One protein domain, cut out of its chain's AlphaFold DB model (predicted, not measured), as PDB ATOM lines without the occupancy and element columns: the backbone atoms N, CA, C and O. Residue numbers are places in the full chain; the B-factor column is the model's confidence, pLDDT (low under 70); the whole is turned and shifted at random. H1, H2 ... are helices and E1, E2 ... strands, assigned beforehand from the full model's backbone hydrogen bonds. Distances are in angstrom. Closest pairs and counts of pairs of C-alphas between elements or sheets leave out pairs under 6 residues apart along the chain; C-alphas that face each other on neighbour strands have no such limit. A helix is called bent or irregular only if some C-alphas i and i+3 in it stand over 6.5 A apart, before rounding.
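This is residues 57 to 210 and 673 to 694 of the 696 residues of the protein "PilX_N domain-containing protein" of Blastocatellia bacterium AA13 (UniProt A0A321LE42). A long, twisted sheet of five strands curls round one long helix, H1, while the shorter helices H2 and H3 pack on it over E5 and E2. H4 only grazes the sheet near one end of this narrow body, where the loop of residues 153 to 165 reaches out to Thr 160. The printed part has 176 residues, with four named helices and five named strands in the order H1 H2 H3 E1 E2 H4 E3 E4 E5. The sheet's order is E1 E2 E3 E4 E5, antiparallel throughout, and the class is mixed, helices and strands. The whole is loose, with a radius of gyration of the C-alphas of 19.7 A and spans of 67 by 33 by 21 A.

H1, residues 57 to 80, is on the sheet, which curls round it; E3, residues 166 to 181, comes within 3.9 A of it, at the C-alphas of Ala 68 and Gly 180. H2, residues 82 to 87, is over E5, residues 675 to 693, at a height over the sheet of 9.0 A; their closest C-alphas, Lys 82 and Val 678, are 6.3 A apart. H1 and H2 on one face of the sheet make two layers, helices over strands. H3, residues 104 to 115, touches H2 at a steep tilt of 63 degrees, opposite ways, the C-alphas of Leu 84 and Gly 111 being closest at 6.1 A. H3 is over E2, residues 126 to 137, and runs along the strands, at 15 degrees to E2 on the local plane; the closest C-alphas are Glu 112 and Val 131, 5.5 A. E1, residues 118 to 120, forms a hairpin with E2, with N 119 and O 127 at 3.1 A. H4, residues 147 to 152, is irregular, C-alphas 148 and 151 being 7.6 A apart, and is apart from H1, H2 and H3. E2 and E3 pair through N 130 and O 177, 2.8 A. E3 and E4, residues 189 to 205, form a hairpin, with N 174 and O 196 at 2.9 A; E4 and E5 pair through N 193 and O 689, 3.0 A. Every O i to N i+4 pair is within hydrogen-bond range in H1 and H2, against 6 of 8 in H3 and 0 of 2 in H4, where 2 of 3 O i to N i+3 pairs are.

H1 begins at C-alpha 57, (101.065, 122.394, 64.211), and is 34.6 A long; H3 is 16.0 A and E2 33.9 A. E3 begins at C-alpha 166, (140.450, 83.632, 70.214), is 45.2 A long and bends by 51 degrees at residue 173. E4, 46.7 A, bends by 56 degrees at residue 195. E5, 46.0 A, bends by 66 degrees at residue 680 and ends at C-alpha 693, (101.153, 110.058, 68.344).

The C-alphas farthest apart, Asn 57 and Thr 160, are 67.3 A apart. Residues 211 to 672 are not printed, and C-alphas 210 and 673 are 11.3 A apart across the cut. The links H2 to H3 and H4 to E3 are long. Mean pLDDT of the printed part is 77.0; 40 residues are under 70, among them 157 to 164 and 679 to 688.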
ATOM      1  N   ASN A  57     101.100 123.798  63.786       80.38
ATOM      2  CA  ASN A  57     101.065 122.394  64.211       80.38
ATOM      3  C   ASN A  57     101.723 121.449  63.194       80.38
ATOM      4  O   ASN A  57     102.450 120.530  63.582       80.38
ATOM      5  N   PHE A  58     101.519 121.680  61.892       82.38
ATOM      6  CA  PHE A  58     102.158 120.891  60.838       82.38
ATOM      7  C   PHE A  58     103.677 121.093  60.820       82.38
ATOM      8  O   PHE A  58     104.425 120.114  60.785       82.38
ATOM      9  N   LYS A  59     104.147 122.346  60.904       81.44
ATOM     10  CA  LYS A  59     105.580 122.665  61.022       81.44
ATOM     11  C   LYS A  59     106.187 122.034  62.271       81.44
ATOM     12  O   LYS A  59     107.260 121.446  62.183       81.44
ATOM     13  N   ASN A  60     105.482 122.091  63.398       80.31
ATOM     14  CA  ASN A  60     105.934 121.522  64.661       80.31
ATOM     15  C   ASN A  60     106.057 119.992  64.595       80.31
ATOM     16  O   ASN A  60     107.094 119.434  64.942       80.31
ATOM     17  N   THR A  61     105.038 119.316  64.055       80.94
ATOM     18  CA  THR A  61     105.047 117.854  63.862       80.94
ATOM     19  C   THR A  61     106.137 117.424  62.880       80.94
ATOM     20  O   THR A  61     106.819 116.427  63.103       80.94
ATOM     21  N   THR A  62     106.341 118.195  61.810       82.88
ATOM     22  CA  THR A  62     107.402 117.949  60.825       82.88
ATOM     23  C   THR A  62     108.789 118.119  61.454       82.88
ATOM     24  O   THR A  62     109.665 117.287  61.240       82.88
ATOM     25  N   SER A  63     108.979 119.147  62.289       80.31
ATOM     26  CA  SER A  63     110.219 119.336  63.052       80.31
ATOM     27  C   SER A  63     110.469 118.178  64.019       80.31
ATOM     28  O   SER A  63     111.581 117.663  64.062       80.31
ATOM     29  N   GLY A  64     109.440 117.725  64.743       81.00
ATOM     30  CA  GLY A  64     109.528 116.547  65.609       81.00
ATOM     31  C   GLY A  64     109.868 115.271  64.831       81.00
ATOM     32  O   GLY A  64     110.685 114.477  65.283       81.00
ATOM     33  N   PHE A  65     109.328 115.083  63.622       83.56
ATOM     34  CA  PHE A  65     109.699 113.955  62.760       83.56
ATOM     35  C   PHE A  65     111.183 113.990  62.374       83.56
ATOM     36  O   PHE A  65     111.874 112.985  62.541       83.56
ATOM     37  N   TYR A  66     111.688 115.136  61.908       82.25
ATOM     38  CA  TYR A  66     113.101 115.265  61.540       82.25
ATOM     39  C   TYR A  66     114.032 115.108  62.745       82.25
ATOM     40  O   TYR A  66     115.085 114.489  62.620       82.25
ATOM     41  N   ALA A  67     113.630 115.598  63.921       79.75
ATOM     42  CA  ALA A  67     114.365 115.364  65.161       79.75
ATOM     43  C   ALA A  67     114.404 113.866  65.514       79.75
ATOM     44  O   ALA A  67     115.471 113.323  65.804       79.75
ATOM     45  N   ALA A  68     113.271 113.160  65.416       80.56
ATOM     46  CA  ALA A  68     113.212 111.720  65.656       80.56
ATOM     47  C   ALA A  68     114.099 110.937  64.668       80.56
ATOM     48  O   ALA A  68     114.813 110.016  65.071       80.56
ATOM     49  N   GLU A  69     114.083 111.304  63.384       80.81
ATOM     50  CA  GLU A  69     114.909 110.692  62.339       80.81
ATOM     51  C   GLU A  69     116.404 110.949  62.570       80.81
ATOM     52  O   GLU A  69     117.212 110.024  62.463       80.81
ATOM     53  N   ALA A  70     116.774 112.169  62.974       74.38
ATOM     54  CA  ALA A  70     118.136 112.489  63.389       74.38
ATOM     55  C   ALA A  70     118.593 111.601  64.557       74.38
ATOM     56  O   ALA A  70     119.714 111.090  64.531       74.38
ATOM     57  N   GLY A  71     117.705 111.331  65.522       77.56
ATOM     58  CA  GLY A  71     117.968 110.393  66.613       77.56
ATOM     59  C   GLY A  71     118.241 108.961  66.140       77.56
ATOM     60  O   GLY A  71     119.215 108.355  66.583       77.56
ATOM     61  N   ILE A  72     117.452 108.432  65.191       81.94
ATOM     62  CA  ILE A  72     117.708 107.105  64.592       81.94
ATOM     63  C   ILE A  72     119.063 107.080  63.880       81.94
ATOM     64  O   ILE A  72     119.867 106.179  64.112       81.94
ATOM     65  N   ASN A  73     119.351 108.087  63.055       75.50
ATOM     66  CA  ASN A  73     120.605 108.156  62.306       75.50
ATOM     67  C   ASN A  73     121.827 108.267  63.231       75.50
ATOM     68  O   ASN A  73     122.854 107.624  62.996       75.50
ATOM     69  N   ASN A  74     121.724 109.045  64.314       75.69
ATOM     70  CA  ASN A  74     122.790 109.130  65.309       75.69
ATOM     71  C   ASN A  74     122.993 107.785  66.022       75.69
ATOM     72  O   ASN A  74     124.126 107.359  66.241       75.69
ATOM     73  N   LEU A  75     121.912 107.063  66.312       77.50
ATOM     74  CA  LEU A  75     122.011 105.724  66.879       77.50
ATOM     75  C   LEU A  75     122.600 104.703  65.916       77.50
ATOM     76  O   LEU A  75     123.421 103.906  66.348       77.50
ATOM     77  N   HIS A  76     122.287 104.745  64.620       74.12
ATOM     78  CA  HIS A  76     122.975 103.904  63.631       74.12
ATOM     79  C   HIS A  76     124.479 104.148  63.640       74.12
ATOM     80  O   HIS A  76     125.258 103.197  63.588       74.12
ATOM     81  N   ARG A  77     124.900 105.411  63.755       73.69
ATOM     82  CA  ARG A  77     126.315 105.770  63.894       73.69
ATOM     83  C   ARG A  77     126.924 105.175  65.166       73.69
ATOM     84  O   ARG A  77     128.020 104.624  65.098       73.69
ATOM     85  N   LEU A  78     126.226 105.249  66.300       74.44
ATOM     86  CA  LEU A  78     126.690 104.685  67.574       74.44
ATOM     87  C   LEU A  78     126.721 103.151  67.565       74.44
ATOM     88  O   LEU A  78     127.705 102.571  68.015       74.44
ATOM     89  N   ILE A  79     125.712 102.497  66.990       75.81
ATOM     90  CA  ILE A  79     125.630 101.036  66.855       75.81
ATOM     91  C   ILE A  79     126.730 100.509  65.929       75.81
ATOM     92  O   ILE A  79     127.353  99.499  66.240       75.81
ATOM     93  N   ARG A  80     127.027 101.202  64.821       70.81
ATOM     94  CA  ARG A  80     128.155 100.862  63.931       70.81
ATOM     95  C   ARG A  80     129.515 101.170  64.557       70.81
ATOM     96  O   ARG A  80     130.531 100.626  64.128       70.81
ATOM     97  N   SER A  81     129.560 102.042  65.563       70.69
ATOM     98  CA  SER A  81     130.808 102.380  66.236       70.69
ATOM     99  C   SER A  81     131.308 101.205  67.075       70.69
ATOM    100  O   SER A  81     130.547 100.521  67.756       70.69
ATOM    101  N   LYS A  82     132.627 101.006  67.090       71.38
ATOM    102  CA  LYS A  82     133.268 100.035  67.990       71.38
ATOM    103  C   LYS A  82     133.095 100.414  69.468       71.38
ATOM    104  O   LYS A  82     133.245  99.562  70.336       71.38
ATOM    105  N   GLN A  83     132.749 101.674  69.749       73.31
ATOM    106  CA  GLN A  83     132.614 102.211  71.099       73.31
ATOM    107  C   GLN A  83     131.497 101.529  71.892       73.31
ATOM    108  O   GLN A  83     131.673 101.327  73.090       73.31
ATOM    109  N   LEU A  84     130.386 101.149  71.248       81.38
ATOM    110  CA  LEU A  84     129.284 100.434  71.905       81.38
ATOM    111  C   LEU A  84     129.779  99.134  72.547       81.38
ATOM    112  O   LEU A  84     129.528  98.871  73.721       81.38
ATOM    113  N   VAL A  85     130.522  98.350  71.769       81.19
ATOM    114  CA  VAL A  85     131.035  97.049  72.193       81.19
ATOM    115  C   VAL A  85     132.167  97.220  73.204       81.19
ATOM    116  O   VAL A  85     132.126  96.602  74.259       81.19
ATOM    117  N   LEU A  86     133.129  98.113  72.940       77.56
ATOM    118  CA  LEU A  86     134.271  98.344  73.834       77.56
ATOM    119  C   LEU A  86     133.859  98.885  75.206       77.56
ATOM    120  O   LEU A  86     134.418  98.478  76.216       77.56
ATOM    121  N   SER A  87     132.873  99.780  75.252       79.31
ATOM    122  CA  SER A  87     132.395 100.354  76.516       79.31
ATOM    123  C   SER A  87     131.578  99.359  77.340       79.31
ATOM    124  O   SER A  87     131.377  99.589  78.523       79.31
ATOM    125  N   SER A  88     131.100  98.284  76.707       83.56
ATOM    126  CA  SER A  88     130.338  97.204  77.340       83.56
ATOM    127  C   SER A  88     131.225  96.096  77.912       83.56
ATOM    128  O   SER A  88     130.718  95.151  78.513       83.56
ATOM    129  N   LEU A  89     132.543  96.194  77.719       81.06
ATOM    130  CA  LEU A  89     133.505  95.289  78.332       81.06
ATOM    131  C   LEU A  89     133.702  95.660  79.813       81.06
ATOM    132  O   LEU A  89     133.724  96.846  80.149       81.06
ATOM    133  N   PRO A  90     133.884  94.677  80.708       74.00
ATOM    134  CA  PRO A  90     134.250  94.959  82.093       74.00
ATOM    135  C   PRO A  90     135.613  95.671  82.168       74.00
ATOM    136  O   PRO A  90     136.497  95.402  81.357       74.00
ATOM    137  N   GLU A  91     135.807  96.544  83.169       68.06
ATOM    138  CA  GLU A  91     137.031  97.361  83.342       68.06
ATOM    139  C   GLU A  91     138.327  96.538  83.354       68.06
ATOM    140  O   GLU A  91     139.393  97.025  82.982       68.06
ATOM    141  N   THR A  92     138.248  95.275  83.776       72.00
ATOM    142  CA  THR A  92     139.326  94.297  83.626       72.00
ATOM    143  C   THR A  92     138.762  93.067  82.919       72.00
ATOM    144  O   THR A  92     138.178  92.202  83.585       72.00
ATOM    145  N   PRO A  93     138.872  92.984  81.582       70.25
ATOM    146  CA  PRO A  93     138.387  91.829  80.849       70.25
ATOM    147  C   PRO A  93     139.112  90.570  81.318       70.25
ATOM    148  O   PRO A  93     140.326  90.560  81.514       70.25
ATOM    149  N   LYS A  94     138.343  89.503  81.535       77.81
ATOM    150  CA  LYS A  94     138.876  88.168  81.797       77.81
ATOM    151  C   LYS A  94     138.617  87.338  80.559       77.81
ATOM    152  O   LYS A  94     137.469  87.020  80.273       77.81
ATOM    153  N   VAL A  95     139.680  86.999  79.850       79.00
ATOM    154  CA  VAL A  95     139.607  86.101  78.699       79.00
ATOM    155  C   VAL A  95     140.024  84.725  79.190       79.00
ATOM    156  O   VAL A  95     141.160  84.524  79.620       79.00
ATOM    157  N   ILE A  96     139.079  83.792  79.182       83.69
ATOM    158  CA  ILE A  96     139.335  82.384  79.475       83.69
ATOM    159  C   ILE A  96     139.451  81.683  78.128       83.69
ATOM    160  O   ILE A  96     138.546  81.763  77.303       83.69
ATOM    161  N   THR A  97     140.576  81.009  77.903       81.12
ATOM    162  CA  THR A  97     140.833  80.303  76.649       81.12
ATOM    163  C   THR A  97     139.719  79.303  76.342       81.12
ATOM    164  O   THR A  97     139.477  78.380  77.117       81.12
ATOM    165  N   GLY A  98     139.073  79.490  75.194       82.50
ATOM    166  CA  GLY A  98     137.998  78.648  74.686       82.50
ATOM    167  C   GLY A  98     136.602  79.066  75.139       82.50
ATOM    168  O   GLY A  98     135.642  78.469  74.675       82.50
ATOM    169  N   GLU A  99     136.467  80.089  75.983       89.31
ATOM    170  CA  GLU A  99     135.187  80.534  76.546       89.31
ATOM    171  C   GLU A  99     134.879  81.990  76.163       89.31
ATOM    172  O   GLU A  99     135.801  82.802  76.112       89.31
ATOM    173  N   PRO A 100     133.609  82.362  75.929       88.94
ATOM    174  CA  PRO A 100     133.233  83.731  75.576       88.94
ATOM    175  C   PRO A 100     133.652  84.743  76.653       88.94
ATOM    176  O   PRO A 100     133.377  84.562  77.841       88.94
ATOM    177  N   SER A 101     134.270  85.846  76.229       87.12
ATOM    178  CA  SER A 101     134.788  86.876  77.138       87.12
ATOM    179  C   SER A 101     133.749  87.925  77.553       87.12
ATOM    180  O   SER A 101     133.993  88.701  78.478       87.12
ATOM    181  N   LEU A 102     132.599  87.981  76.877       88.19
ATOM    182  CA  LEU A 102     131.536  88.953  77.122       88.19
ATOM    183  C   LEU A 102     130.207  88.248  77.417       88.19
ATOM    184  O   LEU A 102     129.729  87.429  76.636       88.19
ATOM    185  N   GLY A 103     129.584  88.606  78.540       88.12
ATOM    186  CA  GLY A 103     128.276  88.090  78.936       88.12
ATOM    187  C   GLY A 103     127.131  89.065  78.663       88.12
ATOM    188  O   GLY A 103     127.305  90.284  78.671       88.12
ATOM    189  N   GLU A 104     125.921  88.518  78.531       88.62
ATOM    190  CA  GLU A 104     124.673  89.282  78.377       88.62
ATOM    191  C   GLU A 104     124.496  90.347  79.471       88.62
ATOM    192  O   GLU A 104     124.154  91.497  79.192       88.62
ATOM    193  N   LYS A 105     124.779  89.964  80.722       86.75
ATOM    194  CA  LYS A 105     124.629  90.806  81.919       86.75
ATOM    195  C   LYS A 105     125.501  92.067  81.905       86.75
ATOM    196  O   LYS A 105     125.154  93.034  82.574       86.75
ATOM    197  N   ASP A 106     126.614  92.040  81.176       86.00
ATOM    198  CA  ASP A 106     127.557  93.154  81.082       86.00
ATOM    199  C   ASP A 106     127.221  94.013  79.850       86.00
ATOM    200  O   ASP A 106     127.214  95.247  79.917       86.00
ATOM    201  N   PHE A 107     126.837  93.356  78.746       88.50
ATOM    202  CA  PHE A 107     126.532  94.015  77.481       88.50
ATOM    203  C   PHE A 107     125.206  94.775  77.472       88.50
ATOM    204  O   PHE A 107     125.185  95.951  77.110       88.50
ATOM    205  N   ILE A 108     124.097  94.137  77.869       89.44
ATOM    206  CA  ILE A 108     122.761  94.742  77.742       89.44
ATOM    207  C   ILE A 108     122.654  96.049  78.544       89.44
ATOM    208  O   ILE A 108     122.343  97.076  77.937       89.44
ATOM    209  N   PRO A 109     122.956  96.091  79.859       89.44
ATOM    210  CA  PRO A 109     122.762  97.311  80.642       89.44
ATOM    211  C   PRO A 109     123.644  98.468  80.162       89.44
ATOM    212  O   PRO A 109     123.220  99.626  80.145       89.44
ATOM    213  N   THR A 110     124.874  98.158  79.752       87.12
ATOM    214  CA  THR A 110     125.838  99.160  79.296       87.12
ATOM    215  C   THR A 110     125.476  99.693  77.916       87.12
ATOM    216  O   THR A 110     125.456 100.909  77.712       87.12
ATOM    217  N   GLY A 111     125.107  98.804  76.991       85.88
ATOM    218  CA  GLY A 111     124.642  99.169  75.661       85.88
ATOM    219  C   GLY A 111     123.370 100.016  75.704       85.88
ATOM    220  O   GLY A 111     123.320 101.073  75.076       85.88
ATOM    221  N   GLU A 112     122.373  99.629  76.503       90.06
ATOM    222  CA  GLU A 112     121.140 100.410  76.673       90.06
ATOM    223  C   GLU A 112     121.414 101.795  77.272       90.06
ATOM    224  O   GLU A 112     120.840 102.789  76.818       90.06
ATOM    225  N   LYS A 113     122.326 101.895  78.248       88.25
ATOM    226  CA  LYS A 113     122.727 103.177  78.846       88.25
ATOM    227  C   LYS A 113     123.418 104.092  77.833       88.25
ATOM    228  O   LYS A 113     123.103 105.277  77.783       88.25
ATOM    229  N   LEU A 114     124.346 103.563  77.035       84.88
ATOM    230  CA  LEU A 114     125.096 104.333  76.034       84.88
ATOM    231  C   LEU A 114     124.221 104.812  74.876       84.88
ATOM    232  O   LEU A 114     124.444 105.892  74.337       84.88
ATOM    233  N   LEU A 115     123.235 104.003  74.495       83.31
ATOM    234  CA  LEU A 115     122.324 104.289  73.391       83.31
ATOM    235  C   LEU A 115     121.068 105.062  73.829       83.31
ATOM    236  O   LEU A 115     120.248 105.424  72.991       83.31
ATOM    237  N   SER A 116     120.903 105.340  75.122       85.31
ATOM    238  CA  SER A 116     119.823 106.188  75.633       85.31
ATOM    239  C   SER A 116     120.291 107.642  75.722       85.31
ATOM    240  O   SER A 116     120.669 108.121  76.791       85.31
ATOM    241  N   ILE A 117     120.278 108.345  74.586       83.81
ATOM    242  CA  ILE A 117     120.730 109.742  74.477       83.81
ATOM    243  C   ILE A 117     119.561 110.721  74.324       83.81
ATOM    244  O   ILE A 117     118.517 110.394  73.752       83.81
ATOM    245  N   SER A 118     119.762 111.945  74.813       83.94
ATOM    246  CA  SER A 118     118.871 113.087  74.597       83.94
ATOM    247  C   SER A 118     119.702 114.262  74.100       83.94
ATOM    248  O   SER A 118     120.693 114.617  74.736       83.94
ATOM    249  N   GLU A 119     119.305 114.871  72.986       82.88
ATOM    250  CA  GLU A 119     120.021 116.003  72.391       82.88
ATOM    251  C   GLU A 119     119.034 117.100  71.985       82.88
ATOM    252  O   GLU A 119     117.934 116.813  71.509       82.88
ATOM    253  N   HIS A 120     119.440 118.355  72.193       81.25
ATOM    254  CA  HIS A 120     118.688 119.539  71.787       81.25
ATOM    255  C   HIS A 120     119.326 120.116  70.523       81.25
ATOM    256  O   HIS A 120     120.537 120.326  70.469       81.25
ATOM    257  N   LEU A 121     118.506 120.366  69.510       73.19
ATOM    258  CA  LEU A 121     118.903 120.956  68.241       73.19
ATOM    259  C   LEU A 121     118.843 122.496  68.323       73.19
ATOM    260  O   LEU A 121     118.108 123.042  69.147       73.19
ATOM    261  N   PRO A 122     119.565 123.232  67.452       74.44
ATOM    262  CA  PRO A 122     119.637 124.702  67.498       74.44
ATOM    263  C   PRO A 122     118.303 125.447  67.319       74.44
ATOM    264  O   PRO A 122     118.239 126.653  67.524       74.44
ATOM    265  N   ASN A 123     117.261 124.752  66.871       69.56
ATOM    266  CA  ASN A 123     115.914 125.274  66.646       69.56
ATOM    267  C   ASN A 123     114.958 124.979  67.821       69.56
ATOM    268  O   ASN A 123     113.749 124.941  67.603       69.56
ATOM    269  N   ASP A 124     115.492 124.698  69.014       75.81
ATOM    270  CA  ASP A 124     114.759 124.296  70.228       75.81
ATOM    271  C   ASP A 124     113.906 123.021  70.081       75.81
ATOM    272  O   ASP A 124     113.087 122.717  70.948       75.81
ATOM    273  N   SER A 125     114.097 122.258  68.999       73.94
ATOM    274  CA  SER A 125     113.585 120.889  68.905       73.94
ATOM    275  C   SER A 125     114.550 119.934  69.596       73.94
ATOM    276  O   SER A 125     115.749 120.195  69.676       73.94
ATOM    277  N   ALA A 126     114.045 118.821  70.105       79.31
ATOM    278  CA  ALA A 126     114.869 117.834  70.786       79.31
ATOM    279  C   ALA A 126     114.502 116.440  70.310       79.31
ATOM    280  O   ALA A 126     113.392 116.192  69.844       79.31
ATOM    281  N   TYR A 127     115.430 115.507  70.451       81.62
ATOM    282  CA  TYR A 127     115.082 114.103  70.369       81.62
ATOM    283  C   TYR A 127     115.570 113.367  71.604       81.62
ATOM    284  O   TYR A 127     116.618 113.668  72.181       81.62
ATOM    285  N   LYS A 128     114.784 112.372  71.995       85.81
ATOM    286  CA  LYS A 128     115.095 111.436  73.056       85.81
ATOM    287  C   LYS A 128     115.025 110.038  72.495       85.81
ATOM    288  O   LYS A 128     114.011 109.620  71.944       85.81
ATOM    289  N   THR A 129     116.098 109.298  72.687       83.94
ATOM    290  CA  THR A 129     116.171 107.913  72.256       83.94
ATOM    291  C   THR A 129     116.135 106.957  73.434       83.94
ATOM    292  O   THR A 129     116.610 107.261  74.529       83.94
ATOM    293  N   ARG A 130     115.540 105.789  73.203       85.56
ATOM    294  CA  ARG A 130     115.596 104.624  74.079       85.56
ATOM    295  C   ARG A 130     115.883 103.405  73.226       85.56
ATOM    296  O   ARG A 130     115.241 103.197  72.201       85.56
ATOM    297  N   VAL A 131     116.817 102.582  73.671       85.81
ATOM    298  CA  VAL A 131     117.095 101.294  73.043       85.81
ATOM    299  C   VAL A 131     116.820 100.207  74.061       85.81
ATOM    300  O   VAL A 131     117.160 100.353  75.231       85.81
ATOM    301  N   LYS A 132     116.178  99.137  73.599       89.38
ATOM    302  CA  LYS A 132     116.061  97.882  74.322       89.38
ATOM    303  C   LYS A 132     116.856  96.821  73.579       89.38
ATOM    304  O   LYS A 132     116.616  96.616  72.388       89.38
ATOM    305  N   LEU A 133     117.773  96.160  74.268       87.75
ATOM    306  CA  LEU A 133     118.529  95.033  73.732       87.75
ATOM    307  C   LEU A 133     117.892  93.730  74.233       87.75
ATOM    308  O   LEU A 133     117.417  93.653  75.366       87.75
ATOM    309  N   SER A 134     117.810  92.720  73.374       87.94
ATOM    310  CA  SER A 134     117.254  91.407  73.711       87.94
ATOM    311  C   SER A 134     117.961  90.302  72.939       87.94
ATOM    312  O   SER A 134     118.679  90.570  71.979       87.94
ATOM    313  N   ASP A 135     117.732  89.056  73.352       86.25
ATOM    314  CA  ASP A 135     118.225  87.861  72.660       86.25
ATOM    315  C   ASP A 135     119.741  87.930  72.401       86.25
ATOM    316  O   ASP A 135     120.209  87.795  71.268       86.25
ATOM    317  N   PHE A 136     120.515  88.219  73.451       89.62
ATOM    318  CA  PHE A 136     121.969  88.202  73.368       89.62
ATOM    319  C   PHE A 136     122.454  86.757  73.230       89.62
ATOM    320  O   PHE A 136     122.284  85.940  74.132       89.62
ATOM    321  N   HIS A 137     123.079  86.451  72.101       88.94
ATOM    322  CA  HIS A 137     123.685  85.163  71.816       88.94
ATOM    323  C   HIS A 137     125.201  85.296  71.943       88.94
ATOM    324  O   HIS A 137     125.862  85.904  71.095       88.94
ATOM    325  N   ALA A 138     125.735  84.733  73.028       89.31
ATOM    326  CA  ALA A 138     127.165  84.509  73.192       89.31
ATOM    327  C   ALA A 138     127.612  83.303  72.349       89.31
ATOM    328  O   ALA A 138     126.809  82.386  72.145       89.31
ATOM    329  N   PRO A 139     128.875  83.264  71.895       88.88
ATOM    330  CA  PRO A 139     129.395  82.088  71.226       88.88
ATOM    331  C   PRO A 139     129.506  80.903  72.183       88.88
ATOM    332  O   PRO A 139     129.705  81.060  73.390       88.88
ATOM    333  N   PHE A 140     129.414  79.706  71.618       90.25
ATOM    334  CA  PHE A 140     129.631  78.458  72.341       90.25
ATOM    335  C   PHE A 140     131.117  78.249  72.633       90.25
ATOM    336  O   PHE A 140     131.978  78.718  71.885       90.25
ATOM    337  N   SER A 141     131.417  77.500  73.697       89.25
ATOM    338  CA  SER A 141     132.793  77.123  74.028       89.25
ATOM    339  C   SER A 141     133.471  76.429  72.843       89.25
ATOM    340  O   SER A 141     132.844  75.670  72.102       89.25
ATOM    341  N   ALA A 142     134.774  76.641  72.681       83.81
ATOM    342  CA  ALA A 142     135.574  75.974  71.658       83.81
ATOM    343  C   ALA A 142     135.539  74.436  71.792       83.81
ATOM    344  O   ALA A 142     135.722  73.726  70.806       83.81
ATOM    345  N   ASN A 143     135.274  73.925  73.002       86.88
ATOM    346  CA  ASN A 143     135.169  72.492  73.296       86.88
ATOM    347  C   ASN A 143     133.745  71.930  73.121       86.88
ATOM    348  O   ASN A 143     133.502  70.759  73.423       86.88
ATOM    349  N   ASP A 144     132.789  72.749  72.680       87.81
ATOM    350  CA  ASP A 144     131.442  72.291  72.367       87.81
ATOM    351  C   ASP A 144     131.499  71.276  71.209       87.81
ATOM    352  O   ASP A 144     132.120  71.529  70.175       87.81
ATOM    353  N   ASN A 145     130.856  70.117  71.372       85.44
ATOM    354  CA  ASN A 145     130.881  69.023  70.398       85.44
ATOM    355  C   ASN A 145     129.622  68.944  69.517       85.44
ATOM    356  O   ASN A 145     129.545  68.063  68.662       85.44
ATOM    357  N   ASP A 146     128.645  69.840  69.678       82.12
ATOM    358  CA  ASP A 146     127.454  69.874  68.830       82.12
ATOM    359  C   ASP A 146     127.825  70.415  67.429       82.12
ATOM    360  O   ASP A 146     128.395  71.513  67.307       82.12
ATOM    361  N   PRO A 147     127.547  69.668  66.343       72.06
ATOM    362  CA  PRO A 147     127.786  70.124  64.975       72.06
ATOM    363  C   PRO A 147     126.990  71.383  64.604       72.06
ATOM    364  O   PRO A 147     127.481  72.207  63.825       72.06
ATOM    365  N   ASN A 148     125.799  71.570  65.185       75.19
ATOM    366  CA  ASN A 148     124.926  72.714  64.903       75.19
ATOM    367  C   ASN A 148     125.513  74.034  65.415       75.19
ATOM    368  O   ASN A 148     125.139  75.103  64.939       75.19
ATOM    369  N   HIS A 149     126.458  73.969  66.354       81.38
ATOM    370  CA  HIS A 149     127.105  75.142  66.932       81.38
ATOM    371  C   HIS A 149     128.349  75.589  66.154       81.38
ATOM    372  O   HIS A 149     128.880  76.648  66.454       81.38
ATOM    373  N   SER A 150     128.828  74.824  65.160       69.69
ATOM    374  CA  SER A 150     130.129  75.032  64.485       69.69
ATOM    375  C   SER A 150     130.388  76.459  63.976       69.69
ATOM    376  O   SER A 150     131.502  76.955  64.118       69.69
ATOM    377  N   GLY A 151     129.371  77.147  63.450       67.94
ATOM    378  CA  GLY A 151     129.483  78.537  62.983       67.94
ATOM    379  C   GLY A 151     129.426  79.612  64.080       67.94
ATOM    380  O   GLY A 151     129.576  80.793  63.778       67.94
ATOM    381  N   GLN A 152     129.183  79.224  65.334       80.94
ATOM    382  CA  GLN A 152     129.006  80.112  66.491       80.94
ATOM    383  C   GLN A 152     129.939  79.755  67.660       80.94
ATOM    384  O   GLN A 152     129.713  80.202  68.780       80.94
ATOM    385  N   LYS A 153     130.978  78.943  67.436       86.69
ATOM    386  CA  LYS A 153     131.960  78.613  68.480       86.69
ATOM    387  C   LYS A 153     132.999  79.713  68.628       86.69
ATOM    388  O   LYS A 153     133.291  80.455  67.688       86.69
ATOM    389  N   VAL A 154     133.593  79.768  69.813       85.25
ATOM    390  CA  VAL A 154     134.891  80.402  70.014       85.25
ATOM    391  C   VAL A 154     135.916  79.656  69.162       85.25
ATOM    392  O   VAL A 154     136.075  78.442  69.284       85.25
ATOM    393  N   THR A 155     136.628  80.387  68.309       81.38
ATOM    394  CA  THR A 155     137.666  79.819  67.445       81.38
ATOM    395  C   THR A 155     139.018  80.308  67.917       81.38
ATOM    396  O   THR A 155     139.258  81.513  67.982       81.38
ATOM    397  N   TYR A 156     139.927  79.391  68.238       76.50
ATOM    398  CA  TYR A 156     141.298  79.770  68.560       76.50
ATOM    399  C   TYR A 156     141.957  80.416  67.347       76.50
ATOM    400  O   TYR A 156     141.895  79.876  66.244       76.50
ATOM    401  N   ILE A 157     142.642  81.538  67.570       61.66
ATOM    402  CA  ILE A 157     143.522  82.127  66.553       61.66
ATOM    403  C   ILE A 157     144.577  81.095  66.164       61.66
ATOM    404  O   ILE A 157     144.913  80.936  65.003       61.66
ATOM    405  N   ASN A 158     145.121  80.377  67.142       54.69
ATOM    406  CA  ASN A 158     146.056  79.306  66.873       54.69
ATOM    407  C   ASN A 158     145.611  78.038  67.614       54.69
ATOM    408  O   ASN A 158     145.725  78.000  68.841       54.69
ATOM    409  N   PRO A 159     145.146  76.994  66.903       54.84
ATOM    410  CA  PRO A 159     144.765  75.728  67.523       54.84
ATOM    411  C   PRO A 159     145.910  75.070  68.300       54.84
ATOM    412  O   PRO A 159     145.666  74.406  69.303       54.84
ATOM    413  N   THR A 160     147.161  75.273  67.870       45.16
ATOM    414  CA  THR A 160     148.349  74.707  68.529       45.16
ATOM    415  C   THR A 160     148.817  75.549  69.713       45.16
ATOM    416  O   THR A 160     149.554  75.058  70.568       45.16
ATOM    417  N   ARG A 161     148.360  76.805  69.814       54.66
ATOM    418  CA  ARG A 161     148.626  77.703  70.949       54.66
ATOM    419  C   ARG A 161     147.372  78.504  71.343       54.66
ATOM    420  O   ARG A 161     147.342  79.723  71.155       54.66
ATOM    421  N   PRO A 162     146.352  77.852  71.937       61.28
ATOM    422  CA  PRO A 162     145.062  78.471  72.273       61.28
ATOM    423  C   PRO A 162     145.158  79.717  73.168       61.28
ATOM    424  O   PRO A 162     144.314  80.609  73.120       61.28
ATOM    425  N   THR A 163     146.213  79.806  73.978       62.50
ATOM    426  CA  THR A 163     146.475  80.924  74.895       62.50
ATOM    427  C   THR A 163     146.849  82.228  74.191       62.50
ATOM    428  O   THR A 163     146.823  83.278  74.831       62.50
ATOM    429  N   LEU A 164     147.195  82.187  72.897       57.41
ATOM    430  CA  LEU A 164     147.537  83.381  72.114       57.41
ATOM    431  C   LEU A 164     146.313  84.237  71.775       57.41
ATOM    432  O   LEU A 164     146.453  85.426  71.512       57.41
ATOM    433  N   GLY A 165     145.114  83.660  71.811       71.25
ATOM    434  CA  GLY A 165     143.867  84.393  71.656       71.25
ATOM    435  C   GLY A 165     142.825  83.645  70.841       71.25
ATOM    436  O   GLY A 165     143.064  82.561  70.300       71.25
ATOM    437  N   GLN A 166     141.647  84.248  70.763       83.25
ATOM    438  CA  GLN A 166     140.450  83.632  70.214       83.25
ATOM    439  C   GLN A 166     139.527  84.656  69.550       83.25
ATOM    440  O   GLN A 166     139.495  85.833  69.918       83.25
ATOM    441  N   LEU A 167     138.783  84.186  68.555       80.38
ATOM    442  CA  LEU A 167     137.700  84.897  67.894       80.38
ATOM    443  C   LEU A 167     136.367  84.462  68.495       80.38
ATOM    444  O   LEU A 167     136.103  83.273  68.651       80.38
ATOM    445  N   GLU A 168     135.521  85.438  68.792       88.38
ATOM    446  CA  GLU A 168     134.266  85.233  69.507       88.38
ATOM    447  C   GLU A 168     133.118  85.916  68.746       88.38
ATOM    448  O   GLU A 168     133.000  87.146  68.797       88.38
ATOM    449  N   PRO A 169     132.299  85.170  67.982       83.44
ATOM    450  CA  PRO A 169     131.150  85.728  67.274       83.44
ATOM    451  C   PRO A 169     129.942  85.918  68.208       83.44
ATOM    452  O   PRO A 169     129.493  84.980  68.853       83.44
ATOM    453  N   TYR A 170     129.379  87.125  68.231       88.31
ATOM    454  CA  TYR A 170     128.201  87.505  69.013       88.31
ATOM    455  C   TYR A 170     127.066  87.979  68.109       88.31
ATOM    456  O   TYR A 170     127.297  88.577  67.051       88.31
ATOM    457  N   SER A 171     125.834  87.781  68.576       86.38
ATOM    458  CA  SER A 171     124.630  88.332  67.955       86.38
ATOM    459  C   SER A 171     123.685  88.885  69.016       86.38
ATOM    460  O   SER A 171     123.506  88.275  70.064       86.38
ATOM    461  N   VAL A 172     123.084  90.047  68.779       89.44
ATOM    462  CA  VAL A 172     122.119  90.651  69.710       89.44
ATOM    463  C   VAL A 172     121.010  91.354  68.946       89.44
ATOM    464  O   VAL A 172     121.268  92.112  68.009       89.44
ATOM    465  N   ASN A 173     119.765  91.131  69.353       88.25
ATOM    466  CA  ASN A 173     118.630  91.848  68.797       88.25
ATOM    467  C   ASN A 173     118.475  93.203  69.489       88.25
ATOM    468  O   ASN A 173     118.670  93.347  70.696       88.25
ATOM    469  N   TYR A 174     118.092  94.220  68.724       87.25
ATOM    470  CA  TYR A 174     117.790  95.537  69.264       87.25
ATOM    471  C   TYR A 174     116.412  96.009  68.822       87.25
ATOM    472  O   TYR A 174     115.949  95.752  67.709       87.25
ATOM    473  N   ARG A 175     115.770  96.759  69.714       87.94
ATOM    474  CA  ARG A 175     114.598  97.575  69.431       87.94
ATOM    475  C   ARG A 175     114.897  99.009  69.826       87.94
ATOM    476  O   ARG A 175     115.138  99.308  70.990       87.94
ATOM    477  N   LEU A 176     114.836  99.890  68.848       85.50
ATOM    478  CA  LEU A 176     115.144 101.300  68.975       85.50
ATOM    479  C   LEU A 176     113.856 102.116  68.947       85.50
ATOM    480  O   LEU A 176     112.977 101.880  68.121       85.50
ATOM    481  N   GLU A 177     113.761 103.082  69.849       87.81
ATOM    482  CA  GLU A 177     112.709 104.085  69.927       87.81
ATOM    483  C   GLU A 177     113.353 105.474  69.894       87.81
ATOM    484  O   GLU A 177     114.197 105.788  70.731       87.81
ATOM    485  N   SER A 178     112.954 106.315  68.943       87.25
ATOM    486  CA  SER A 178     113.357 107.724  68.883       87.25
ATOM    487  C   SER A 178     112.116 108.601  68.949       87.25
ATOM    488  O   SER A 178     111.250 108.515  68.079       87.25
ATOM    489  N   VAL A 179     112.007 109.412  69.998       87.00
ATOM    490  CA  VAL A 179     110.938 110.391  70.194       87.00
ATOM    491  C   VAL A 179     111.499 111.763  69.856       87.00
ATOM    492  O   VAL A 179     112.377 112.253  70.557       87.00
ATOM    493  N   GLY A 180     111.011 112.373  68.785       82.62
ATOM    494  CA  GLY A 180     111.334 113.749  68.438       82.62
ATOM    495  C   GLY A 180     110.244 114.692  68.921       82.62
ATOM    496  O   GLY A 180     109.058 114.470  68.667       82.62
ATOM    497  N   GLU A 181     110.656 115.738  69.617       82.38
ATOM    498  CA  GLU A 181     109.819 116.811  70.129       82.38
ATOM    499  C   GLU A 181     110.023 118.044  69.246       82.38
ATOM    500  O   GLU A 181     111.154 118.413  68.918       82.38
ATOM    501  N   GLY A 182     108.919 118.653  68.807       71.75
ATOM    502  CA  GLY A 182     108.952 119.939  68.118       71.75
ATOM    503  C   GLY A 182     109.397 121.090  69.036       71.75
ATOM    504  O   GLY A 182     109.909 120.875  70.129       71.75
ATOM    505  N   VAL A 183     109.204 122.331  68.597       73.62
ATOM    506  CA  VAL A 183     109.598 123.531  69.353       73.62
ATOM    507  C   VAL A 183     108.862 123.584  70.698       73.62
ATOM    508  O   VAL A 183     107.638 123.418  70.757       73.62
ATOM    509  N   ALA A 184     109.605 123.852  71.776       59.94
ATOM    510  CA  ALA A 184     109.073 123.948  73.135       59.94
ATOM    511  C   ALA A 184     107.838 124.874  73.223       59.94
ATOM    512  O   ALA A 184     107.872 126.031  72.807       59.94
ATOM    513  N   GLY A 185     106.739 124.361  73.791       59.41
ATOM    514  CA  GLY A 185     105.475 125.095  73.962       59.41
ATOM    515  C   GLY A 185     104.413 124.856  72.879       59.41
ATOM    516  O   GLY A 185     103.302 125.367  73.012       59.41
ATOM    517  N   LEU A 186     104.710 124.060  71.844       61.44
ATOM    518  CA  LEU A 186     103.742 123.624  70.832       61.44
ATOM    519  C   LEU A 186     103.555 122.099  70.878       61.44
ATOM    520  O   LEU A 186     104.517 121.337  70.956       61.44
ATOM    521  N   ASN A 187     102.306 121.634  70.791       62.41
ATOM    522  CA  ASN A 187     101.974 120.208  70.861       62.41
ATOM    523  C   ASN A 187     102.427 119.486  69.578       62.41
ATOM    524  O   ASN A 187     101.936 119.779  68.487       62.41
ATOM    525  N   GLY A 188     103.369 118.548  69.687       66.25
ATOM    526  CA  GLY A 188     103.807 117.713  68.565       66.25
ATOM    527  C   GLY A 188     105.017 116.853  68.924       66.25
ATOM    528  O   GLY A 188     106.139 117.349  68.933       66.25
ATOM    529  N   SER A 189     104.786 115.566  69.201       76.19
ATOM    530  CA  SER A 189     105.853 114.567  69.339       76.19
ATOM    531  C   SER A 189     105.659 113.447  68.320       76.19
ATOM    532  O   SER A 189     104.531 113.076  67.988       76.19
ATOM    533  N   VAL A 190     106.756 112.926  67.782       80.56
ATOM    534  CA  VAL A 190     106.744 111.826  66.813       80.56
ATOM    535  C   VAL A 190     107.641 110.714  67.326       80.56
ATOM    536  O   VAL A 190     108.773 110.977  67.717       80.56
ATOM    537  N   THR A 191     107.155 109.469  67.305       84.31
ATOM    538  CA  THR A 191     107.929 108.305  67.741       84.31
ATOM    539  C   THR A 191     108.236 107.389  66.562       84.31
ATOM    540  O   THR A 191     107.346 106.888  65.872       84.31
ATOM    541  N   LEU A 192     109.516 107.130  66.339       82.69
ATOM    542  CA  LEU A 192     109.992 106.173  65.353       82.69
ATOM    543  C   LEU A 192     110.477 104.907  66.060       82.69
ATOM    544  O   LEU A 192     111.164 104.992  67.077       82.69
ATOM    545  N   LEU A 193     110.098 103.743  65.525       84.19
ATOM    546  CA  LEU A 193     110.477 102.434  66.047       84.19
ATOM    547  C   LEU A 193     111.241 101.644  64.982       84.19
ATOM    548  O   LEU A 193     110.766 101.480  63.859       84.19
ATOM    549  N   GLU A 194     112.389 101.095  65.354       84.62
ATOM    550  CA  GLU A 194     113.197 100.226  64.494       84.62
ATOM    551  C   GLU A 194     113.573  98.944  65.238       84.62
ATOM    552  O   GLU A 194     113.755  98.955  66.456       84.62
ATOM    553  N   GLN A 195     113.668  97.829  64.515       85.94
ATOM    554  CA  GLN A 195     114.182  96.567  65.039       85.94
ATOM    555  C   GLN A 195     115.238  95.985  64.103       85.94
ATOM    556  O   GLN A 195     115.092  96.024  62.878       85.94
ATOM    557  N   GLY A 196     116.272  95.388  64.681       84.62
ATOM    558  CA  GLY A 196     117.337  94.743  63.926       84.62
ATOM    559  C   GLY A 196     118.184  93.812  64.780       84.62
ATOM    560  O   GLY A 196     117.887  93.584  65.952       84.62
ATOM    561  N   THR A 197     119.255  93.309  64.178       82.06
ATOM    562  CA  THR A 197     120.240  92.439  64.827       82.06
ATOM    563  C   THR A 197     121.634  93.014  64.612       82.06
ATOM    564  O   THR A 197     121.964  93.468  63.517       82.06
ATOM    565  N   ILE A 198     122.461  93.011  65.653       80.81
ATOM    566  CA  ILE A 198     123.869  93.405  65.599       80.81
ATOM    567  C   ILE A 198     124.696  92.130  65.662       80.81
ATOM    568  O   ILE A 198     124.669  91.438  66.677       80.81
ATOM    569  N   ASN A 199     125.441  91.840  64.596       79.56
ATOM    570  CA  ASN A 199     126.423  90.762  64.591       79.56
ATOM    571  C   ASN A 199     127.815  91.368  64.749       79.56
ATOM    572  O   ASN A 199     128.211  92.227  63.960       79.56
ATOM    573  N   PHE A 200     128.576  90.941  65.751       78.69
ATOM    574  CA  PHE A 200     129.936  91.434  65.961       78.69
ATOM    575  C   PHE A 200     130.877  90.306  66.360       78.69
ATOM    576  O   PHE A 200     130.454  89.265  66.843       78.69
ATOM    577  N   THR A 201     132.172  90.502  66.137       78.88
ATOM    578  CA  THR A 201     133.198  89.520  66.498       78.88
ATOM    579  C   THR A 201     134.233  90.193  67.375       78.88
ATOM    580  O   THR A 201     134.781  91.235  66.994       78.88
ATOM    581  N   LEU A 202     134.504  89.603  68.537       80.75
ATOM    582  CA  LEU A 202     135.608  90.012  69.394       80.75
ATOM    583  C   LEU A 202     136.855  89.201  69.059       80.75
ATOM    584  O   LEU A 202     136.782  88.011  68.772       80.75
ATOM    585  N   LEU A 203     137.996  89.875  69.101       78.19
ATOM    586  CA  LEU A 203     139.318  89.282  69.166       78.19
ATOM    587  C   LEU A 203     139.786  89.433  70.611       78.19
ATOM    588  O   LEU A 203     140.069  90.551  71.045       78.19
ATOM    589  N   ALA A 204     139.820  88.333  71.348       79.69
ATOM    590  CA  ALA A 204     140.169  88.308  72.759       79.69
ATOM    591  C   ALA A 204     141.530  87.634  72.959       79.69
ATOM    592  O   ALA A 204     141.787  86.562  72.409       79.69
ATOM    593  N   THR A 205     142.408  88.246  73.752       69.94
ATOM    594  CA  THR A 205     143.736  87.716  74.078       69.94
ATOM    595  C   THR A 205     143.897  87.642  75.594       69.94
ATOM    596  O   THR A 205     143.784  88.642  76.299       69.94
ATOM    597  N   ALA A 206     144.157  86.438  76.116       60.72
ATOM    598  CA  ALA A 206     144.255  86.174  77.557       60.72
ATOM    599  C   ALA A 206     145.454  86.842  78.240       60.72
ATOM    600  O   ALA A 206     145.433  87.044  79.452       60.72
ATOM    601  N   ASN A 207     146.450  87.255  77.460       58.41
ATOM    602  CA  ASN A 207     147.622  87.979  77.923       58.41
ATOM    603  C   ASN A 207     147.803  89.234  77.048       58.41
ATOM    604  O   ASN A 207     147.711  89.136  75.824       58.41
ATOM    605  N   ASN A 208     148.060  90.404  77.648       48.81
ATOM    606  CA  ASN A 208     148.537  91.617  76.965       48.81
ATOM    607  C   ASN A 208     149.960  91.355  76.460       48.81
ATOM    608  O   ASN A 208     150.938  91.818  77.036       48.81
ATOM    609  N   GLY A 209     150.058  90.584  75.392       49.88
ATOM    610  CA  GLY A 209     151.184  90.549  74.483       49.88
ATOM    611  C   GLY A 209     150.550  90.790  73.133       49.88
ATOM    612  O   GLY A 209     149.732  89.987  72.689       49.88
ATOM    613  N   GLY A 210     150.796  91.955  72.534       46.22
ATOM    614  CA  GLY A 210     150.190  92.291  71.254       46.22
ATOM    615  C   GLY A 210     150.538  91.192  70.263       46.22
ATOM    616  O   GLY A 210     151.693  91.076  69.856       46.22
ATOM    617  N   ILE A 673     147.440  91.198  82.035       57.59
ATOM    618  CA  ILE A 673     146.146  91.871  81.808       57.59
ATOM    619  C   ILE A 673     145.627  91.461  80.423       57.59
ATOM    620  O   ILE A 673     146.395  91.544  79.479       57.59
ATOM    621  N   ALA A 674     144.380  91.014  80.269       64.44
ATOM    622  CA  ALA A 674     143.842  90.587  78.970       64.44
ATOM    623  C   ALA A 674     143.482  91.778  78.047       64.44
ATOM    624  O   ALA A 674     143.114  92.847  78.540       64.44
ATOM    625  N   GLU A 675     143.524  91.584  76.723       70.19
ATOM    626  CA  GLU A 675     143.062  92.564  75.722       70.19
ATOM    627  C   GLU A 675     141.828  92.036  74.979       70.19
ATOM    628  O   GLU A 675     141.750  90.856  74.639       70.19
ATOM    629  N   ILE A 676     140.864  92.908  74.675       73.50
ATOM    630  CA  ILE A 676     139.725  92.577  73.809       73.50
ATOM    631  C   ILE A 676     139.560  93.684  72.770       73.50
ATOM    632  O   ILE A 676     139.410  94.860  73.105       73.50
ATOM    633  N   LYS A 677     139.557  93.306  71.490       78.75
ATOM    634  CA  LYS A 677     139.333  94.202  70.348       78.75
ATOM    635  C   LYS A 677     138.086  93.795  69.583       78.75
ATOM    636  O   LYS A 677     137.758  92.621  69.476       78.75
ATOM    637  N   VAL A 678     137.419  94.768  68.970       70.88
ATOM    638  CA  VAL A 678     136.311  94.502  68.042       70.88
ATOM    639  C   VAL A 678     136.889  94.252  66.650       70.88
ATOM    640  O   VAL A 678     137.341  95.195  65.982       70.88
ATOM    641  N   ALA A 679     136.872  92.989  66.227       54.75
ATOM    642  CA  ALA A 679     137.312  92.554  64.904       54.75
ATOM    643  C   ALA A 679     136.284  92.920  63.824       54.75
ATOM    644  O   ALA A 679     136.653  93.421  62.765       54.75
ATOM    645  N   LYS A 680     134.990  92.744  64.120       57.84
ATOM    646  CA  LYS A 680     133.881  92.949  63.175       57.84
ATOM    647  C   LYS A 680     132.651  93.525  63.885       57.84
ATOM    648  O   LYS A 680     132.412  93.159  65.028       57.84
ATOM    649  N   ASN A 681     131.887  94.409  63.235       63.50
ATOM    650  CA  ASN A 681     130.601  94.928  63.733       63.50
ATOM    651  C   ASN A 681     129.670  95.266  62.551       63.50
ATOM    652  O   ASN A 681     129.899  96.247  61.844       63.50
ATOM    653  N   GLU A 682     128.645  94.445  62.330       65.50
ATOM    654  CA  GLU A 682     127.714  94.506  61.199       65.50
ATOM    655  C   GLU A 682     126.255  94.525  61.686       65.50
ATOM    656  O   GLU A 682     125.624  93.475  61.849       65.50
ATOM    657  N   PRO A 683     125.680  95.712  61.931       65.12
ATOM    658  CA  PRO A 683     124.261  95.831  62.236       65.12
ATOM    659  C   PRO A 683     123.399  95.659  60.982       65.12
ATOM    660  O   PRO A 683     123.636  96.302  59.957       65.12
ATOM    661  N   THR A 684     122.359  94.836  61.094       68.19
ATOM    662  CA  THR A 684     121.356  94.588  60.052       68.19
ATOM    663  C   THR A 684     119.982  95.033  60.544       68.19
ATOM    664  O   THR A 684     119.496  94.557  61.569       68.19
ATOM    665  N   VAL A 685     119.334  95.938  59.806       66.38
ATOM    666  CA  VAL A 685     117.961  96.372  60.098       66.38
ATOM    667  C   VAL A 685     116.994  95.314  59.571       66.38
ATOM    668  O   VAL A 685     117.024  94.992  58.386       66.38
ATOM    669  N   LEU A 686     116.129  94.787  60.438       61.31
ATOM    670  CA  LEU A 686     115.151  93.755  60.072       61.31
ATOM    671  C   LEU A 686     113.770  94.346  59.786       61.31
ATOM    672  O   LEU A 686     113.055  93.865  58.911       61.31
ATOM    673  N   SER A 687     113.372  95.390  60.517       68.81
ATOM    674  CA  SER A 687     112.113  96.087  60.261       68.81
ATOM    675  C   SER A 687     112.131  97.532  60.755       68.81
ATOM    676  O   SER A 687     112.827  97.885  61.707       68.81
ATOM    677  N   TYR A 688     111.328  98.373  60.106       64.25
ATOM    678  CA  TYR A 688     111.215  99.793  60.414       64.25
ATOM    679  C   TYR A 688     109.737 100.206  60.426       64.25
ATOM    680  O   TYR A 688     109.006  99.956  59.465       64.25
ATOM    681  N   LYS A 689     109.277 100.826  61.519       72.25
ATOM    682  CA  LYS A 689     107.875 101.215  61.721       72.25
ATOM    683  C   LYS A 689     107.760 102.653  62.228       72.25
ATOM    684  O   LYS A 689     108.336 103.031  63.244       72.25
ATOM    685  N   ARG A 690     106.921 103.449  61.561       66.44
ATOM    686  CA  ARG A 690     106.589 104.825  61.965       66.44
ATOM    687  C   ARG A 690     105.293 104.840  62.773       66.44
ATOM    688  O   ARG A 690     104.310 104.242  62.335       66.44
ATOM    689  N   VAL A 691     105.273 105.510  63.928       68.19
ATOM    690  CA  VAL A 691     104.057 105.667  64.742       68.19
ATOM    691  C   VAL A 691     103.852 107.143  65.090       68.19
ATOM    692  O   VAL A 691     104.626 107.747  65.824       68.19
ATOM    693  N   TYR A 692     102.784 107.737  64.557       60.84
ATOM    694  CA  TYR A 692     102.411 109.116  64.861       60.84
ATOM    695  C   TYR A 692     101.514 109.141  66.100       60.84
ATOM    696  O   TYR A 692     100.402 108.614  66.065       60.84
ATOM    697  N   TYR A 693     101.982 109.765  67.180       57.81
ATOM    698  CA  TYR A 693     101.153 110.058  68.344       57.81
ATOM    699  C   TYR A 693     100.758 111.534  68.316       57.81
ATOM    700  O   TYR A 693     101.506 112.401  68.752       57.81
ATOM    701  N   GLY A 694      99.552 111.834  67.835       48.09
ATOM    702  CA  GLY A 694      98.889 113.058  68.275       48.09
ATOM    703  C   GLY A 694      98.462 112.835  69.722       48.09
ATOM    704  O   GLY A 694      97.571 112.018  69.958       48.09
TER     705      GLY A 694